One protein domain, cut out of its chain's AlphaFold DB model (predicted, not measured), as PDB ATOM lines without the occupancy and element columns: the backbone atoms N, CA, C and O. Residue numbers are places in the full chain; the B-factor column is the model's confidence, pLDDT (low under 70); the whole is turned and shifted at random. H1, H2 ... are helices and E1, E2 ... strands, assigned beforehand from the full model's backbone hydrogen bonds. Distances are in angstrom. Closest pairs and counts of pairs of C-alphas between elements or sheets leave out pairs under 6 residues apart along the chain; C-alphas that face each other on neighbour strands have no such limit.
ATOM      1  N   SER A  27     186.008 172.001 120.108       47.47
ATOM      2  CA  SER A  27     185.919 170.866 119.177       47.47
ATOM      3  C   SER A  27     185.710 171.278 117.712       47.47
ATOM      4  O   SER A  27     186.082 170.510 116.825       47.47
ATOM      5  N   SER A  28     185.094 172.436 117.435       48.91
ATOM      6  CA  SER A  28     184.802 172.877 116.062       48.91
ATOM      7  C   SER A  28     185.982 173.573 115.381       48.91
ATOM      8  O   SER A  28     186.092 173.480 114.162       48.91
ATOM      9  N   MET A  29     186.912 174.172 116.137       51.59
ATOM     10  CA  MET A  29     188.117 174.812 115.578       51.59
ATOM     11  C   MET A  29     189.057 173.847 114.834       51.59
ATOM     12  O   MET A  29     189.939 174.288 114.103       51.59
ATOM     13  N   LEU A  30     188.870 172.532 114.987       73.62
ATOM     14  CA  LEU A  30     189.679 171.506 114.324       73.62
ATOM     15  C   LEU A  30     188.955 170.793 113.173       73.62
ATOM     16  O   LEU A  30     189.544 169.881 112.599       73.62
ATOM     17  N   ILE A  31     187.708 171.161 112.845       90.31
ATOM     18  CA  ILE A  31     186.943 170.597 111.719       90.31
ATOM     19  C   ILE A  31     186.925 171.612 110.577       90.31
ATOM     20  O   ILE A  31     186.557 172.769 110.763       90.31
ATOM     21  N   PHE A  32     187.279 171.177 109.368       93.25
ATOM     22  CA  PHE A  32     187.246 172.038 108.190       93.25
ATOM     23  C   PHE A  32     185.816 172.533 107.913       93.25
ATOM     24  O   PHE A  32     184.882 171.731 107.802       93.25
ATOM     25  N   ALA A  33     185.638 173.848 107.776       93.81
ATOM     26  CA  ALA A  33     184.327 174.468 107.605       93.81
ATOM     27  C   ALA A  33     183.538 173.851 106.433       93.81
ATOM     28  O   ALA A  33     184.074 173.580 105.358       93.81
ATOM     29  N   GLY A  34     182.243 173.599 106.645       93.75
ATOM     30  CA  GLY A  34     181.383 172.940 105.654       93.75
ATOM     31  C   GLY A  34     181.575 171.420 105.540       93.75
ATOM     32  O   GLY A  34     180.964 170.802 104.668       93.75
ATOM     33  N   THR A  35     182.375 170.806 106.416       96.44
ATOM     34  CA  THR A  35     182.513 169.346 106.566       96.44
ATOM     35  C   THR A  35     182.140 168.921 107.986       96.44
ATOM     36  O   THR A  35     182.028 169.758 108.881       96.44
ATOM     37  N   LYS A  36     181.922 167.622 108.200       96.25
ATOM     38  CA  LYS A  36     181.652 167.055 109.529       96.25
ATOM     39  C   LYS A  36     182.694 166.031 109.964       96.25
ATOM     40  O   LYS A  36     182.768 165.721 111.151       96.25
ATOM     41  N   TRP A  37     183.495 165.529 109.027       96.25
ATOM     42  CA  TRP A  37     184.456 164.450 109.228       96.25
ATOM     43  C   TRP A  37     185.914 164.871 109.039       96.25
ATOM     44  O   TRP A  37     186.804 164.117 109.413       96.25
ATOM     45  N   CYS A  38     186.191 166.027 108.433       95.56
ATOM     46  CA  CYS A  38     187.562 166.455 108.153       95.56
ATOM     47  C   CYS A  38     188.156 167.229 109.334       95.56
ATOM     48  O   CYS A  38     188.164 168.458 109.318       95.56
ATOM     49  N   GLY A  39     188.659 166.525 110.351       90.06
ATOM     50  CA  GLY A  39     189.286 167.168 111.503       90.06
ATOM     51  C   GLY A  39     189.749 166.220 112.602       90.06
ATOM     52  O   GLY A  39     189.854 165.010 112.406       90.06
ATOM     53  N   HIS A  40     190.051 166.771 113.781       83.69
ATOM     54  CA  HIS A  40     190.283 165.942 114.963       83.69
ATOM     55  C   HIS A  40     188.953 165.344 115.434       83.69
ATOM     56  O   HIS A  40     188.113 166.059 115.977       83.69
ATOM     57  N   ARG A  41     188.784 164.025 115.258       83.06
ATOM     58  CA  ARG A  41     187.483 163.338 115.382       83.06
ATOM     59  C   ARG A  41     186.494 163.876 114.332       83.06
ATOM     60  O   ARG A  41     186.893 164.419 113.310       83.06
ATOM     61  N   ASN A  42     185.200 163.683 114.560       90.50
ATOM     62  CA  ASN A  42     184.134 164.167 113.692       90.50
ATOM     63  C   ASN A  42     182.964 164.679 114.542       90.50
ATOM     64  O   ASN A  42     182.796 164.264 115.688       90.50
ATOM     65  N   ILE A  43     182.173 165.579 113.961       93.25
ATOM     66  CA  ILE A  43     180.957 166.169 114.553       93.25
ATOM     67  C   ILE A  43     179.676 165.601 113.919       93.25
ATOM     68  O   ILE A  43     178.588 166.153 114.083       93.25
ATOM     69  N   ALA A  44     179.807 164.525 113.143       93.88
ATOM     70  CA  ALA A  44     178.702 163.875 112.457       93.88
ATOM     71  C   ALA A  44     177.792 163.140 113.452       93.88
ATOM     72  O   ALA A  44     178.266 162.367 114.282       93.88
ATOM     73  N   LYS A  45     176.474 163.340 113.339       94.06
ATOM     74  CA  LYS A  45     175.481 162.660 114.193       94.06
ATOM     75  C   LYS A  45     175.273 161.194 113.809       94.06
ATOM     76  O   LYS A  45     174.862 160.384 114.631       94.06
ATOM     77  N   SER A  46     175.541 160.845 112.553       94.75
ATOM     78  CA  SER A  46     175.393 159.490 112.023       94.75
ATOM     79  C   SER A  46     176.387 159.249 110.893       94.75
ATOM     80  O   SER A  46     177.012 160.182 110.391       94.75
ATOM     81  N   TYR A  47     176.525 157.997 110.447       94.44
ATOM     82  CA  TYR A  47     177.416 157.665 109.335       94.44
ATOM     83  C   TYR A  47     177.128 158.519 108.093       94.44
ATOM     84  O   TYR A  47     178.064 158.994 107.460       94.44
ATOM     85  N   ASN A  48     175.859 158.740 107.749       96.06
ATOM     86  CA  ASN A  48     175.455 159.480 106.548       96.06
ATOM     87  C   ASN A  48     175.343 160.993 106.752       96.06
ATOM     88  O   ASN A  48     175.069 161.710 105.787       96.06
ATOM     89  N   ASP A  49     175.600 161.476 107.967       97.00
ATOM     90  CA  ASP A  49     175.608 162.897 108.265       97.00
ATOM     91  C   ASP A  49     176.867 163.557 107.681       97.00
ATOM     92  O   ASP A  49     177.964 163.461 108.231       97.00
ATOM     93  N   LEU A  50     176.708 164.184 106.517       97.75
ATOM     94  CA  LEU A  50     177.768 164.849 105.762       97.75
ATOM     95  C   LEU A  50     177.482 166.352 105.692       97.75
ATOM     96  O   LEU A  50     176.330 166.765 105.570       97.75
ATOM     97  N   GLY A  51     178.531 167.165 105.732       96.38
ATOM     98  CA  GLY A  51     178.459 168.611 105.545       96.38
ATOM     99  C   GLY A  51     178.210 169.032 104.092       96.38
ATOM    100  O   GLY A  51     178.065 168.201 103.189       96.38
ATOM    101  N   LYS A  52     178.207 170.353 103.869       97.44
ATOM    102  CA  LYS A  52     178.045 171.010 102.558       97.44
ATOM    103  C   LYS A  52     178.967 170.406 101.495       97.44
ATOM    104  O   LYS A  52     178.527 170.073 100.398       97.44
ATOM    105  N   TYR A  53     180.238 170.181 101.827       97.62
ATOM    106  CA  TYR A  53     181.228 169.623 100.902       97.62
ATOM    107  C   TYR A  53     181.212 168.090 100.889       97.62
ATOM    108  O   TYR A  53     182.212 167.436 101.181       97.62
ATOM    109  N   ARG A  54     180.067 167.503 100.516       98.19
ATOM    110  CA  ARG A  54     179.781 166.060 100.639       98.19
ATOM    111  C   ARG A  54     180.871 165.145 100.072       98.19
ATOM    112  O   ARG A  54     181.172 164.122 100.680       98.19
ATOM    113  N   ARG A  55     181.454 165.463  98.907       98.31
ATOM    114  CA  ARG A  55     182.498 164.624  98.273       98.31
ATOM    115  C   ARG A  55     183.800 164.627  99.081       98.31
ATOM    116  O   ARG A  55     184.341 163.556  99.342       98.31
ATOM    117  N   THR A  56     184.249 165.798  99.523       98.25
ATOM    118  CA  THR A  56     185.422 165.959 100.396       98.25
ATOM    119  C   THR A  56     185.188 165.283 101.744       98.25
ATOM    120  O   THR A  56     186.009 164.496 102.206       98.25
ATOM    121  N   ASP A  57     184.013 165.504 102.326       98.12
ATOM    122  CA  ASP A  57     183.641 164.965 103.629       98.12
ATOM    123  C   ASP A  57     183.544 163.428 103.619       98.12
ATOM    124  O   ASP A  57     183.971 162.754 104.556       98.12
ATOM    125  N   LYS A  58     183.098 162.834 102.500       98.12
ATOM    126  CA  LYS A  58     183.153 161.378 102.280       98.12
ATOM    127  C   LYS A  58     184.583 160.830 102.316       98.12
ATOM    128  O   LYS A  58     184.762 159.730 102.843       98.12
ATOM    129  N   CYS A  59     185.577 161.550 101.785       98.31
ATOM    130  CA  CYS A  59     186.980 161.126 101.864       98.31
ATOM    131  C   CYS A  59     187.457 161.071 103.320       98.31
ATOM    132  O   CYS A  59     188.043 160.070 103.729       98.31
ATOM    133  N   CYS A  60     187.141 162.098 104.111       97.31
ATOM    134  CA  CYS A  60     187.496 162.158 105.528       97.31
ATOM    135  C   CYS A  60     186.764 161.081 106.341       97.31
ATOM    136  O   CYS A  60     187.397 160.323 107.066       97.31
ATOM    137  N   ARG A  61     185.455 160.891 106.122       97.31
ATOM    138  CA  ARG A  61     184.679 159.794 106.729       97.31
ATOM    139  C   ARG A  61     185.278 158.421 106.424       97.31
ATOM    140  O   ARG A  61     185.323 157.546 107.290       97.31
ATOM    141  N   HIS A  62     185.684 158.203 105.172       96.62
ATOM    142  CA  HIS A  62     186.310 156.953 104.758       96.62
ATOM    143  C   HIS A  62     187.640 156.743 105.489       96.62
ATOM    144  O   HIS A  62     187.849 155.671 106.051       96.62
ATOM    145  N   HIS A  63     188.502 157.761 105.540       95.12
ATOM    146  CA  HIS A  63     189.764 157.721 106.285       95.12
ATOM    147  C   HIS A  63     189.543 157.413 107.776       95.12
ATOM    148  O   HIS A  63     190.153 156.479 108.302       95.12
ATOM    149  N   ASP A  64     188.564 158.072 108.400       91.81
ATOM    150  CA  ASP A  64     188.204 157.893 109.808       91.81
ATOM    151  C   ASP A  64     187.700 156.479 110.131       91.81
ATOM    152  O   ASP A  64     188.103 155.885 111.134       91.81
ATOM    153  N   LYS A  65     186.781 155.933 109.320       91.38
ATOM    154  CA  LYS A  65     186.015 154.719 109.671       91.38
ATOM    155  C   LYS A  65     186.465 153.447 108.962       91.38
ATOM    156  O   LYS A  65     186.224 152.365 109.491       91.38
ATOM    157  N   ARG A  66     187.089 153.537 107.785       91.19
ATOM    158  CA  ARG A  66     187.413 152.361 106.951       91.19
ATOM    159  C   ARG A  66     188.853 151.882 107.095       91.19
ATOM    160  O   ARG A  66     189.193 150.825 106.567       91.19
ATOM    161  N   CYS A  67     189.700 152.588 107.844       93.25
ATOM    162  CA  CYS A  67     191.038 152.091 108.124       93.25
ATOM    163  C   CYS A  67     190.994 150.939 109.143       93.25
ATOM    164  O   CYS A  67     190.780 151.152 110.342       93.25
ATOM    165  N   ARG A  68     191.225 149.710 108.658       91.69
ATOM    166  CA  ARG A  68     191.265 148.479 109.473       91.69
ATOM    167  C   ARG A  68     192.281 148.564 110.611       91.69
ATOM    168  O   ARG A  68     192.029 148.072 111.704       91.69
ATOM    169  N   TRP A  69     193.431 149.177 110.345       93.75
ATOM    170  CA  TRP A  69     194.539 149.264 111.287       93.75
ATOM    171  C   TRP A  69     194.721 150.713 111.728       93.75
ATOM    172  O   TRP A  69     195.276 151.536 111.001       93.75
ATOM    173  N   ARG A  70     194.252 151.005 112.940       94.50
ATOM    174  CA  ARG A  70     194.419 152.292 113.619       94.50
ATOM    175  C   ARG A  70     195.073 152.050 114.970       94.50
ATOM    176  O   ARG A  70     194.770 151.064 115.635       94.50
ATOM    177  N   LEU A  71     195.972 152.947 115.348       95.25
ATOM    178  CA  LEU A  71     196.702 152.908 116.602       95.25
ATOM    179  C   LEU A  71     196.359 154.170 117.389       95.25
ATOM    180  O   LEU A  71     196.856 155.257 117.083       95.25
ATOM    181  N   ARG A  72     195.452 154.035 118.359       93.50
ATOM    182  CA  ARG A  72     194.973 155.149 119.192       93.50
ATOM    183  C   ARG A  72     196.107 155.695 120.073       93.50
ATOM    184  O   ARG A  72     197.119 155.007 120.234       93.50
ATOM    185  N   PRO A  73     195.964 156.906 120.636       93.06
ATOM    186  CA  PRO A  73     196.892 157.403 121.647       93.06
ATOM    187  C   PRO A  73     197.111 156.371 122.754       93.06
ATOM    188  O   PRO A  73     196.169 155.689 123.158       93.06
ATOM    189  N   MET A  74     198.357 156.231 123.199       94.94
ATOM    190  CA  MET A  74     198.826 155.289 124.223       94.94
ATOM    191  C   MET A  74     198.660 153.796 123.898       94.94
ATOM    192  O   MET A  74     199.155 152.943 124.636       94.94
ATOM    193  N   GLN A  75     198.042 153.446 122.769       96.62
ATOM    194  CA  GLN A  75     197.850 152.060 122.365       96.62
ATOM    195  C   GLN A  75     199.156 151.456 121.832       96.62
ATOM    196  O   GLN A  75     199.960 152.126 121.175       96.62
ATOM    197  N   THR A  76     199.333 150.155 122.075       97.00
ATOM    198  CA  THR A  76     200.434 149.359 121.525       97.00
ATOM    199  C   THR A  76     199.908 148.315 120.542       97.00
ATOM    200  O   THR A  76     198.937 147.621 120.826       97.00
ATOM    201  N   LEU A  77     200.561 148.182 119.387       96.50
ATOM    202  CA  LEU A  77     200.260 147.170 118.372       96.50
ATOM    203  C   LEU A  77     201.562 146.584 117.833       96.50
ATOM    204  O   LEU A  77     202.408 147.313 117.326       96.50
ATOM    205  N   HIS A  78     201.723 145.261 117.912       96.44
ATOM    206  CA  HIS A  78     202.893 144.549 117.371       96.44
ATOM    207  C   HIS A  78     204.247 145.164 117.793       96.44
ATOM    208  O   HIS A  78     205.159 145.307 116.974       96.44
ATOM    209  N   GLY A  79     204.356 145.553 119.068       95.75
ATOM    210  CA  GLY A  79     205.552 146.169 119.655       95.75
ATOM    211  C   GLY A  79     205.735 147.664 119.364       95.75
ATOM    212  O   GLY A  79     206.731 148.232 119.797       95.75
ATOM    213  N   LEU A  80     204.807 148.310 118.650       97.69
ATOM    214  CA  LEU A  80     204.815 149.752 118.402       97.69
ATOM    215  C   LEU A  80     203.816 150.454 119.323       97.69
ATOM    216  O   LEU A  80     202.620 150.183 119.222       97.69
ATOM    217  N   ARG A  81     204.285 151.376 120.172       97.50
ATOM    218  CA  ARG A  81     203.429 152.238 121.005       97.50
ATOM    219  C   ARG A  81     203.242 153.609 120.356       97.50
ATOM    220  O   ARG A  81     204.217 154.240 119.948       97.50
ATOM    221  N   ASN A  82     201.997 154.076 120.267       96.31
ATOM    222  CA  ASN A  82     201.695 155.438 119.833       96.31
ATOM    223  C   ASN A  82     201.664 156.392 121.024       96.31
ATOM    224  O   ASN A  82     200.686 156.457 121.754       96.31
ATOM    225  N   TRP A  83     202.732 157.159 121.178       94.50
ATOM    226  CA  TRP A  83     202.868 158.166 122.227       94.50
ATOM    227  C   TRP A  83     202.225 159.514 121.900       94.50
ATOM    228  O   TRP A  83     202.185 160.394 122.750       94.50
ATOM    229  N   SER A  84     201.759 159.712 120.666       88.50
ATOM    230  CA  SER A  84     201.124 160.974 120.289       88.50
ATOM    231  C   SER A  84     199.701 161.069 120.839       88.50
ATOM    232  O   SER A  84     199.010 160.058 120.973       88.50
ATOM    233  N   GLY A  85     199.228 162.297 121.066       86.69
ATOM    234  CA  GLY A  85     197.830 162.583 121.415       86.69
ATOM    235  C   GLY A  85     196.829 162.329 120.276       86.69
ATOM    236  O   GLY A  85     195.626 162.515 120.451       86.69
ATOM    237  N   PHE A  86     197.296 161.877 119.108       86.25
ATOM    238  CA  PHE A  86     196.485 161.649 117.916       86.25
ATOM    239  C   PHE A  86     196.494 160.176 117.505       86.25
ATOM    240  O   PHE A  86     197.430 159.431 117.780       86.25
ATOM    241  N   THR A  87     195.438 159.730 116.823       90.44
ATOM    242  CA  THR A  87     195.403 158.368 116.273       90.44
ATOM    243  C   THR A  87     196.315 158.291 115.053       90.44
ATOM    244  O   THR A  87     196.160 159.068 114.118       90.44
ATOM    245  N   SER A  88     197.238 157.331 115.041       94.50
ATOM    246  CA  SER A  88     198.017 157.000 113.844       94.50
ATOM    247  C   SER A  88     197.276 155.946 113.029       94.50
ATOM    248  O   SER A  88     196.713 155.009 113.597       94.50
ATOM    249  N   SER A  89     197.285 156.060 111.706       96.19
ATOM    250  CA  SER A  89     196.665 155.079 110.811       96.19
ATOM    251  C   SER A  89     197.723 154.280 110.037       96.19
ATOM    252  O   SER A  89     198.910 154.632 110.006       96.19
ATOM    253  N   HIS A  90     197.312 153.168 109.427       97.44
ATOM    254  CA  HIS A  90     198.193 152.425 108.537       97.44
ATOM    255  C   HIS A  90     198.481 153.222 107.263       97.44
ATOM    256  O   HIS A  90     197.576 153.780 106.647       97.44
ATOM    257  N   CYS A  91     199.731 153.218 106.802       97.62
ATOM    258  CA  CYS A  91     200.159 154.053 105.678       97.62
ATOM    259  C   CYS A  91     199.375 153.820 104.372       97.62
ATOM    260  O   CYS A  91     199.285 154.722 103.548       97.62
ATOM    261  N   SER A  92     198.782 152.639 104.165       96.75
ATOM    262  CA  SER A  92     197.900 152.411 103.008       96.75
ATOM    263  C   SER A  92     196.619 153.251 103.065       96.75
ATOM    264  O   SER A  92     196.137 153.687 102.026       96.75
ATOM    265  N   CYS A  93     196.086 153.500 104.263       97.19
ATOM    266  CA  CYS A  93     194.913 154.345 104.468       97.19
ATOM    267  C   CYS A  93     195.226 155.801 104.113       97.19
ATOM    268  O   CYS A  93     194.419 156.452 103.457       97.19
ATOM    269  N   GLU A  94     196.424 156.277 104.461       97.38
ATOM    270  CA  GLU A  94     196.897 157.618 104.102       97.38
ATOM    271  C   GLU A  94     197.066 157.804 102.590       97.38
ATOM    272  O   GLU A  94     196.660 158.821 102.030       97.38
ATOM    273  N   VAL A  95     197.606 156.791 101.901       97.00
ATOM    274  CA  VAL A  95     197.706 156.789 100.432       97.00
ATOM    275  C   VAL A  95     196.317 156.862  99.796       97.00
ATOM    276  O   VAL A  95     196.094 157.672  98.894       97.00
ATOM    277  N   THR A  96     195.367 156.048 100.263       97.19
ATOM    278  CA  THR A  96     193.980 156.075  99.773       97.19
ATOM    279  C   THR A  96     193.309 157.415 100.056       97.19
ATOM    280  O   THR A  96     192.608 157.942  99.193       97.19
ATOM    281  N   PHE A  97     193.555 158.003 101.226       97.69
ATOM    282  CA  PHE A  97     193.003 159.300 101.597       97.69
ATOM    283  C   PHE A  97     193.514 160.418 100.683       97.69
ATOM    284  O   PHE A  97     192.700 161.129 100.089       97.69
ATOM    285  N   LYS A  98     194.834 160.500 100.460       97.31
ATOM    286  CA  LYS A  98     195.432 161.452  99.509       97.31
ATOM    287  C   LYS A  98     194.847 161.286  98.105       97.31
ATOM    288  O   LYS A  98     194.461 162.268  97.478       97.31
ATOM    289  N   LYS A  99     194.724 160.042  97.622       97.69
ATOM    290  CA  LYS A  99     194.117 159.739  96.314       97.69
ATOM    291  C   LYS A  99     192.655 160.180  96.233       97.69
ATOM    292  O   LYS A  99     192.252 160.717  95.206       97.69
ATOM    293  N   CYS A 100     191.875 159.978  97.294       98.50
ATOM    294  CA  CYS A 100     190.477 160.403  97.350       98.50
ATOM    295  C   CYS A 100     190.358 161.927  97.234       98.50
ATOM    296  O   CYS A 100     189.636 162.410  96.365       98.50
ATOM    297  N   LEU A 101     191.116 162.678  98.041       98.31
ATOM    298  CA  LEU A 101     191.114 164.144  97.991       98.31
ATOM    299  C   LEU A 101     191.560 164.663  96.620       98.31
ATOM    300  O   LEU A 101     190.896 165.529  96.053       98.31
ATOM    301  N   ARG A 102     192.614 164.070  96.044       97.62
ATOM    302  CA  ARG A 102     193.085 164.400  94.691       97.62
ATOM    303  C   ARG A 102     192.029 164.127  93.618       97.62
ATOM    304  O   ARG A 102     191.933 164.893  92.676       97.62
ATOM    305  N   LYS A 103     191.229 163.062  93.748       98.31
ATOM    306  CA  LYS A 103     190.143 162.744  92.802       98.31
ATOM    307  C   LYS A 103     188.951 163.700  92.923       98.31
ATOM    308  O   LYS A 103     188.255 163.919  91.940       98.31
ATOM    309  N   VAL A 104     188.674 164.225  94.120       98.19
ATOM    310  CA  VAL A 104     187.603 165.219  94.317       98.19
ATOM    311  C   VAL A 104     187.973 166.560  93.685       98.19
ATOM    312  O   VAL A 104     187.103 167.180  93.085       98.19
ATOM    313  N   ASN A 105     189.243 166.961  93.798       96.38
ATOM    314  CA  ASN A 105     189.846 168.100  93.101       96.38
ATOM    315  C   ASN A 105     189.031 169.410  93.141       96.38
ATOM    316  O   ASN A 105     188.844 170.069  92.124       96.38
ATOM    317  N   ASN A 106     188.523 169.789  94.312       95.38
ATOM    318  CA  ASN A 106     187.900 171.091  94.538       95.38
ATOM    319  C   ASN A 106     188.668 171.887  95.601       95.38
ATOM    320  O   ASN A 106     189.601 171.379  96.232       95.38
ATOM    321  N   HIS A 107     188.276 173.144  95.815       96.25
ATOM    322  CA  HIS A 107     188.933 174.006  96.796       96.25
ATOM    323  C   HIS A 107     188.963 173.383  98.217       96.25
ATOM    324  O   HIS A 107     190.057 173.234  98.768       96.25
ATOM    325  N   PRO A 108     187.841 172.888  98.792       96.25
ATOM    326  CA  PRO A 108     187.856 172.187 100.081       96.25
ATOM    327  C   PRO A 108     188.795 170.975 100.146       96.25
ATOM    328  O   PRO A 108     189.526 170.814 101.120       96.25
ATOM    329  N   SER A 109     188.795 170.097  99.134       97.12
ATOM    330  CA  SER A 109     189.648 168.900  99.146       97.12
ATOM    331  C   SER A 109     191.125 169.250  99.037       97.12
ATOM    332  O   SER A 109     191.949 168.606  99.683       97.12
ATOM    333  N   SER A 110     191.454 170.277  98.252       97.69
ATOM    334  CA  SER A 110     192.823 170.767  98.090       97.69
ATOM    335  C   SER A 110     193.342 171.401  99.377       97.69
ATOM    336  O   SER A 110     194.455 171.087  99.799       97.69
ATOM    337  N   ALA A 111     192.514 172.196 100.062       96.88
ATOM    338  CA  ALA A 111     192.850 172.767 101.362       96.88
ATOM    339  C   ALA A 111     193.073 171.679 102.427       96.88
ATOM    340  O   ALA A 111     194.115 171.663 103.081       96.88
ATOM    341  N   VAL A 112     192.156 170.708 102.552       96.69
ATOM    342  CA  VAL A 112     192.321 169.571 103.480       96.69
ATOM    343  C   VAL A 112     193.592 168.778 103.158       96.69
ATOM    344  O   VAL A 112     194.351 168.431 104.065       96.69
ATOM    345  N   MET A 113     193.862 168.518 101.876       95.50
ATOM    346  CA  MET A 113     195.065 167.808 101.443       95.50
ATOM    347  C   MET A 113     196.341 168.574 101.822       95.50
ATOM    348  O   MET A 113     197.280 167.975 102.347       95.50
ATOM    349  N   TYR A 114     196.370 169.889 101.599       95.44
ATOM    350  CA  TYR A 114     197.488 170.749 101.975       95.44
ATOM    351  C   TYR A 114     197.728 170.726 103.488       95.44
ATOM    352  O   TYR A 114     198.833 170.421 103.941       95.44
ATOM    353  N   ILE A 115     196.684 170.980 104.278       93.31
ATOM    354  CA  ILE A 115     196.773 171.031 105.740       93.31
ATOM    355  C   ILE A 115     197.271 169.687 106.282       93.31
ATOM    356  O   ILE A 115     198.239 169.641 107.039       93.31
ATOM    357  N   TYR A 116     196.671 168.576 105.857       94.00
ATOM    358  CA  TYR A 116     196.993 167.261 106.400       94.00
ATOM    359  C   TYR A 116     198.387 166.767 105.980       94.00
ATOM    360  O   TYR A 116     199.202 166.389 106.824       94.00
ATOM    361  N   PHE A 117     198.690 166.781 104.677       94.56
ATOM    362  CA  PHE A 117     199.903 166.152 104.142       94.56
ATOM    363  C   PHE A 117     201.115 167.087 104.092       94.56
ATOM    364  O   PHE A 117     202.242 166.587 104.068       94.56
ATOM    365  N   LYS A 118     200.916 168.413 104.071       91.69
ATOM    366  CA  LYS A 118     202.009 169.396 103.984       91.69
ATOM    367  C   LYS A 118     202.225 170.186 105.269       91.69
ATOM    368  O   LYS A 118     203.377 170.481 105.553       91.69
ATOM    369  N   PHE A 119     201.193 170.514 106.042       90.06
ATOM    370  CA  PHE A 119     201.374 171.264 107.291       90.06
ATOM    371  C   PHE A 119     201.514 170.334 108.502       90.06
ATOM    372  O   PHE A 119     202.578 170.279 109.109       90.06
ATOM    373  N   LEU A 120     200.485 169.537 108.803       90.06
ATOM    374  CA  LEU A 120     200.453 168.678 109.993       90.06
ATOM    375  C   LEU A 120     201.430 167.500 109.911       90.06
ATOM    376  O   LEU A 120     202.014 167.119 110.921       90.06
ATOM    377  N   LYS A 121     201.583 166.905 108.719       89.94
ATOM    378  CA  LYS A 121     202.501 165.785 108.440       89.94
ATOM    379  C   LYS A 121     202.496 164.702 109.545       89.94
ATOM    380  O   LYS A 121     203.568 164.372 110.064       89.94
ATOM    381  N   PRO A 122     201.332 164.129 109.928       91.06
ATOM    382  CA  PRO A 122     201.295 163.104 110.971       91.06
ATOM    383  C   PRO A 122     202.156 161.892 110.591       91.06
ATOM    384  O   PRO A 122     202.544 161.729 109.442       91.06
ATOM    385  N   ARG A 123     202.466 161.000 111.535       94.44
ATOM    386  CA  ARG A 123     203.114 159.718 111.201       94.44
ATOM    387  C   ARG A 123     202.056 158.663 110.896       94.44
ATOM    388  O   ARG A 123     201.029 158.597 111.566       94.44
ATOM    389  N   CYS A 124     202.344 157.793 109.938       97.00
ATOM    390  CA  CYS A 124     201.594 156.555 109.729       97.00
ATOM    391  C   CYS A 124     202.453 155.362 110.147       97.00
ATOM    392  O   CYS A 124     203.638 155.517 110.445       97.00
ATOM    393  N   PHE A 125     201.888 154.159 110.176       97.88
ATOM    394  CA  PHE A 125     202.662 152.951 110.462       97.88
ATOM    395  C   PHE A 125     202.477 151.869 109.398       97.88
ATOM    396  O   PHE A 125     201.477 151.826 108.680       97.88
ATOM    397  N   ARG A 126     203.461 150.974 109.307       97.50
ATOM    398  CA  ARG A 126     203.396 149.740 108.515       97.50
ATOM    399  C   ARG A 126     203.568 148.537 109.428       97.50
ATOM    400  O   ARG A 126     204.243 148.624 110.452       97.50
ATOM    401  N   ILE A 127     202.982 147.412 109.037       97.12
ATOM    402  CA  ILE A 127     203.160 146.120 109.706       97.12
ATOM    403  C   ILE A 127     203.952 145.219 108.762       97.12
ATOM    404  O   ILE A 127     203.569 145.051 107.607       97.12
ATOM    405  N   LYS A 128     205.049 144.630 109.247       96.75
ATOM    406  CA  LYS A 128     205.823 143.622 108.510       96.75
ATOM    407  C   LYS A 128     205.918 142.321 109.291       96.75
ATOM    408  O   LYS A 128     205.909 142.330 110.523       96.75
ATOM    409  N   ILE A 129     206.024 141.207 108.576       97.12
ATOM    410  CA  ILE A 129     206.360 139.916 109.175       97.12
ATOM    411  C   ILE A 129     207.883 139.852 109.291       97.12
ATOM    412  O   ILE A 129     208.593 140.076 108.318       97.12
ATOM    413  N   VAL A 130     208.377 139.584 110.494       96.38
ATOM    414  CA  VAL A 130     209.790 139.344 110.783       96.38
ATOM    415  C   VAL A 130     209.976 137.888 111.181       96.38
ATOM    416  O   VAL A 130     209.172 137.328 111.930       96.38
ATOM    417  N   THR A 131     211.036 137.270 110.684       97.00
ATOM    418  CA  THR A 131     211.478 135.941 111.098       97.00
ATOM    419  C   THR A 131     212.491 136.092 112.229       97.00
ATOM    420  O   THR A 131     213.397 136.920 112.166       97.00
ATOM    421  N   LYS A 132     212.324 135.327 113.309       95.12
ATOM    422  CA  LYS A 132     213.279 135.282 114.419       95.12
ATOM    423  C   LYS A 132     213.706 133.844 114.646       95.12
ATOM    424  O   LYS A 132     212.860 132.961 114.769       95.12
ATOM    425  N   ARG A 133     215.013 133.623 114.743       95.88
ATOM    426  CA  ARG A 133     215.580 132.356 115.197       95.88
ATOM    427  C   ARG A 133     215.492 132.323 116.722       95.88
ATOM    428  O   ARG A 133     216.114 133.139 117.397       95.88
ATOM    429  N   VAL A 134     214.660 131.442 117.265       96.25
ATOM    430  CA  VAL A 134     214.487 131.260 118.713       96.25
ATOM    431  C   VAL A 134     215.089 129.932 119.138       96.25
ATOM    432  O   VAL A 134     214.974 128.936 118.426       96.25
ATOM    433  N   CYS A 135     215.764 129.931 120.283       96.00
ATOM    434  CA  CYS A 135     216.269 128.706 120.874       96.00
ATOM    435  C   CYS A 135     215.104 127.894 121.442       96.00
ATOM    436  O   CYS A 135     214.300 128.448 122.189       96.00
ATOM    437  N   ILE A 136     215.020 126.613 121.092       96.44
ATOM    438  CA  ILE A 136     213.995 125.695 121.616       96.44
ATOM    439  C   ILE A 136     214.586 124.582 122.482       96.44
ATOM    440  O   ILE A 136     213.866 123.998 123.281       96.44
ATOM    441  N   LYS A 137     215.887 124.290 122.352       96.88
ATOM    442  CA  LYS A 137     216.593 123.338 123.216       96.88
ATOM    443  C   LYS A 137     217.953 123.897 123.600       96.88
ATOM    444  O   LYS A 137     218.700 124.354 122.732       96.88
ATOM    445  N   ARG A 138     218.268 123.843 124.893       95.56
ATOM    446  CA  ARG A 138     219.559 124.243 125.461       95.56
ATOM    447  C   ARG A 138     220.293 123.031 126.024       95.56
ATOM    448  O   ARG A 138     219.665 122.064 126.442       95.56
ATOM    449  N   ARG A 139     221.621 123.097 126.005       96.12
ATOM    450  CA  ARG A 139     222.527 122.227 126.757       96.12
ATOM    451  C   ARG A 139     223.486 123.159 127.487       96.12
ATOM    452  O   ARG A 139     224.280 123.832 126.827       96.12
ATOM    453  N   TRP A 140     223.362 123.238 128.811       93.25
ATOM    454  CA  TRP A 140     223.980 124.303 129.611       93.25
ATOM    455  C   TRP A 140     223.607 125.696 129.056       93.25
ATOM    456  O   TRP A 140     222.455 125.925 128.679       93.25
ATOM    457  N   LEU A 141     224.568 126.617 128.943       92.12
ATOM    458  CA  LEU A 141     224.371 127.955 128.372       92.12
ATOM    459  C   LEU A 141     224.271 127.964 126.832       92.12
ATOM    460  O   LEU A 141     223.858 128.965 126.241       92.12
ATOM    461  N   ARG A 142     224.595 126.855 126.151       95.50
ATOM    462  CA  ARG A 142     224.595 126.775 124.684       95.50
ATOM    463  C   ARG A 142     223.237 126.324 124.147       95.50
ATOM    464  O   ARG A 142     222.668 125.316 124.566       95.50
ATOM    465  N   CYS A 143     222.729 127.033 123.143       95.75
ATOM    466  CA  CYS A 143     221.563 126.573 122.398       95.75
ATOM    467  C   CYS A 143     221.948 125.466 121.406       95.75
ATOM    468  O   CYS A 143     222.844 125.651 120.585       95.75
ATOM    469  N   THR A 144     221.258 124.329 121.462       96.38
ATOM    470  CA  THR A 144     221.530 123.166 120.602       96.38
ATOM    471  C   THR A 144     220.503 122.991 119.492       96.38
ATOM    472  O   THR A 144     220.843 122.463 118.439       96.38
ATOM    473  N   LYS A 145     219.261 123.461 119.676       97.12
ATOM    474  CA  LYS A 145     218.234 123.452 118.621       97.12
ATOM    475  C   LYS A 145     217.512 124.785 118.531       97.12
ATOM    476  O   LYS A 145     217.140 125.383 119.544       97.12
ATOM    477  N   TYR A 146     217.252 125.209 117.300       97.06
ATOM    478  CA  TYR A 146     216.575 126.461 116.989       97.06
ATOM    479  C   TYR A 146     215.312 126.222 116.166       97.06
ATOM    480  O   TYR A 146     215.246 125.285 115.378       97.06
ATOM    481  N   LYS A 147     214.344 127.127 116.308       97.56
ATOM    482  CA  LYS A 147     213.147 127.216 115.467       97.56
ATOM    483  C   LYS A 147     213.058 128.608 114.858       97.56
ATOM    484  O   LYS A 147     213.350 129.601 115.525       97.56
ATOM    485  N   ILE A 148     212.636 128.697 113.601       97.56
ATOM    486  CA  ILE A 148     212.287 129.980 112.988       97.56
ATOM    487  C   ILE A 148     210.826 130.271 113.317       97.56
ATOM    488  O   ILE A 148     209.936 129.492 112.988       97.56
ATOM    489  N   VAL A 149     210.572 131.402 113.969       96.94
ATOM    490  CA  VAL A 149     209.215 131.883 114.243       96.94
ATOM    491  C   VAL A 149     208.938 133.146 113.441       96.94
ATOM    492  O   VAL A 149     209.773 134.049 113.374       96.94
ATOM    493  N   LYS A 150     207.750 133.224 112.841       97.38
ATOM    494  CA  LYS A 150     207.247 134.433 112.183       97.38
ATOM    495  C   LYS A 150     206.507 135.279 113.219       97.38
ATOM    496  O   LYS A 150     205.657 134.772 113.944       97.38
ATOM    497  N   ARG A 151     206.824 136.568 113.306       95.62
ATOM    498  CA  ARG A 151     206.148 137.533 114.188       95.62
ATOM    499  C   ARG A 151     205.773 138.777 113.396       95.62
ATOM    500  O   ARG A 151     206.487 139.162 112.479       95.62
ATOM    501  N   LYS A 152     204.674 139.439 113.751       96.69
ATOM    502  CA  LYS A 152     204.346 140.765 113.205       96.69
ATOM    503  C   LYS A 152     205.093 141.833 114.002       96.69
ATOM    504  O   LYS A 152     205.098 141.782 115.229       96.69
ATOM    505  N   LYS A 153     205.700 142.795 113.309       97.25
ATOM    506  CA  LYS A 153     206.333 143.983 113.897       97.25
ATOM    507  C   LYS A 153     205.806 145.227 113.193       97.25
ATOM    508  O   LYS A 153     205.840 145.295 111.962       97.25
ATOM    509  N   ALA A 154     205.321 146.195 113.964       98.06
ATOM    510  CA  ALA A 154     204.906 147.493 113.442       98.06
ATOM    511  C   ALA A 154     206.014 148.543 113.625       98.06
ATOM    512  O   ALA A 154     206.842 148.431 114.529       98.06
ATOM    513  N   TYR A 155     206.051 149.545 112.747       97.56
ATOM    514  CA  TYR A 155     206.978 150.676 112.834       97.56
ATOM    515  C   TYR A 155     206.377 151.929 112.188       97.56
ATOM    516  O   TYR A 155     205.604 151.828 111.231       97.56
ATOM    517  N   PHE A 156     206.728 153.104 112.718       97.81
ATOM    518  CA  PHE A 156     206.312 154.385 112.148       97.81
ATOM    519  C   PHE A 156     207.061 154.697 110.852       97.81
ATOM    520  O   PHE A 156     208.232 154.358 110.692       97.81
ATOM    521  N   VAL A 157     206.378 155.387 109.944       97.25
ATOM    522  CA  VAL A 157     206.907 155.895 108.681       97.25
ATOM    523  C   VAL A 157     206.530 157.377 108.569       97.25
ATOM    524  O   VAL A 157     205.369 157.722 108.816       97.25
ATOM    525  N   PRO A 158     207.475 158.262 108.199       95.56
ATOM    526  CA  PRO A 158     207.153 159.642 107.850       95.56
ATOM    527  C   PRO A 158     206.119 159.690 106.721       95.56
ATOM    528  O   PRO A 158     206.273 159.004 105.707       95.56
ATOM    529  N   LEU A 159     205.061 160.486 106.879       94.06
ATOM    530  CA  LEU A 159     203.945 160.483 105.931       94.06
ATOM    531  C   LEU A 159     204.360 160.894 104.525       94.06
ATOM    532  O   LEU A 159     203.949 160.238 103.575       94.06
ATOM    533  N   ASN A 160     205.230 161.897 104.388       92.19
ATOM    534  CA  ASN A 160     205.786 162.304 103.097       92.19
ATOM    535  C   ASN A 160     206.421 161.126 102.340       92.19
ATOM    536  O   ASN A 160     206.168 160.978 101.151       92.19
ATOM    537  N   LYS A 161     207.151 160.236 103.029       94.19
ATOM    538  CA  LYS A 161     207.713 159.009 102.435       94.19
ATOM    539  C   LYS A 161     206.635 157.979 102.095       94.19
ATOM    540  O   LYS A 161     206.761 157.244 101.120       94.19
ATOM    541  N   ALA A 162     205.573 157.892 102.892       93.38
ATOM    542  CA  ALA A 162     204.490 156.944 102.659       93.38
ATOM    543  C   ALA A 162     203.623 157.299 101.441       93.38
ATOM    544  O   ALA A 162     203.122 156.386 100.783       93.38
ATOM    545  N   VAL A 163     203.462 158.592 101.145       92.88
ATOM    546  CA  VAL A 163     202.589 159.102 100.074       92.88
ATOM    547  C   VAL A 163     203.345 159.715  98.889       92.88
ATOM    548  O   VAL A 163     202.752 160.473  98.119       92.88
ATOM    549  N   ALA A 164     204.636 159.409  98.739       84.38
ATOM    550  CA  ALA A 164     205.525 159.920  97.686       84.38
ATOM    551  C   ALA A 164     205.250 159.350  96.270       84.38
ATOM    552  O   ALA A 164     206.158 159.278  95.455       84.38
TER     553      ALA A 164
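This is residues 27 to 164 of the 165 residues of the protein "PLA2 PA3A/PA3B/PA5" of Nemopilema nomurai (UniProt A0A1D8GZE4). A small head of three helices, H1, H2 and H3, is joined to a long hairpin arm of two strands, E1 and E2, which reaches away from the head and makes much of the length. Short H4 packs on residues 91 to 95 of H2, near the base of the arm. The printed part has 138 residues with four named helices and two named strands, in the order H1, H2, H3, E1, E2, H4; the sheet, E1 - E2, is antiparallel and the class is mixed. The whole is loose, with a radius of gyration of the C-alphas of 19.9 A and spans of 70 by 30 by 24 A.

Residues 27 to 53 hold no named element. H1, residues 54 to 66, begins at C-alpha 54 (179.781, 166.060, 100.639) and is 16.9 A long. H2, residues 91 to 104, measures 20.3 A, and H3, residues 107 to 120, 18.3 A. E1, residues 123 to 139, spans 45.0 A to C-alpha 139 (222.527, 122.227, 126.757). E2, residues 142 to 158, spans 40.8 A; H4 is residues 159 to 162.

H1, H2 and H3 form an up-and-down bundle, each running against the one before. H2, the hub, touches H1 at Cys 100 and Cys 59, C-alphas 5.8 A apart. With residues 98 to 102 alone H2 touches H3, closest at the C-alphas of Leu 101 and Ser 109, 5.1 A. H2 touches H4 at the C-alphas of Cys 91 and Ala 162, 6.0 A. In the hairpin E1 and E2, N 130 and O 151 are 2.8 A apart, within hydrogen-bond range. Every O i to N i+4 pair is within range in H1 and H2, and 9 of 10 in H3; H4 is too short for one.

C-alphas 52 and 140 are farthest apart, 70.9 A. The printed part has no cut. The link H1 to H2 is long. Residues 27 to 29 are under 70 in pLDDT.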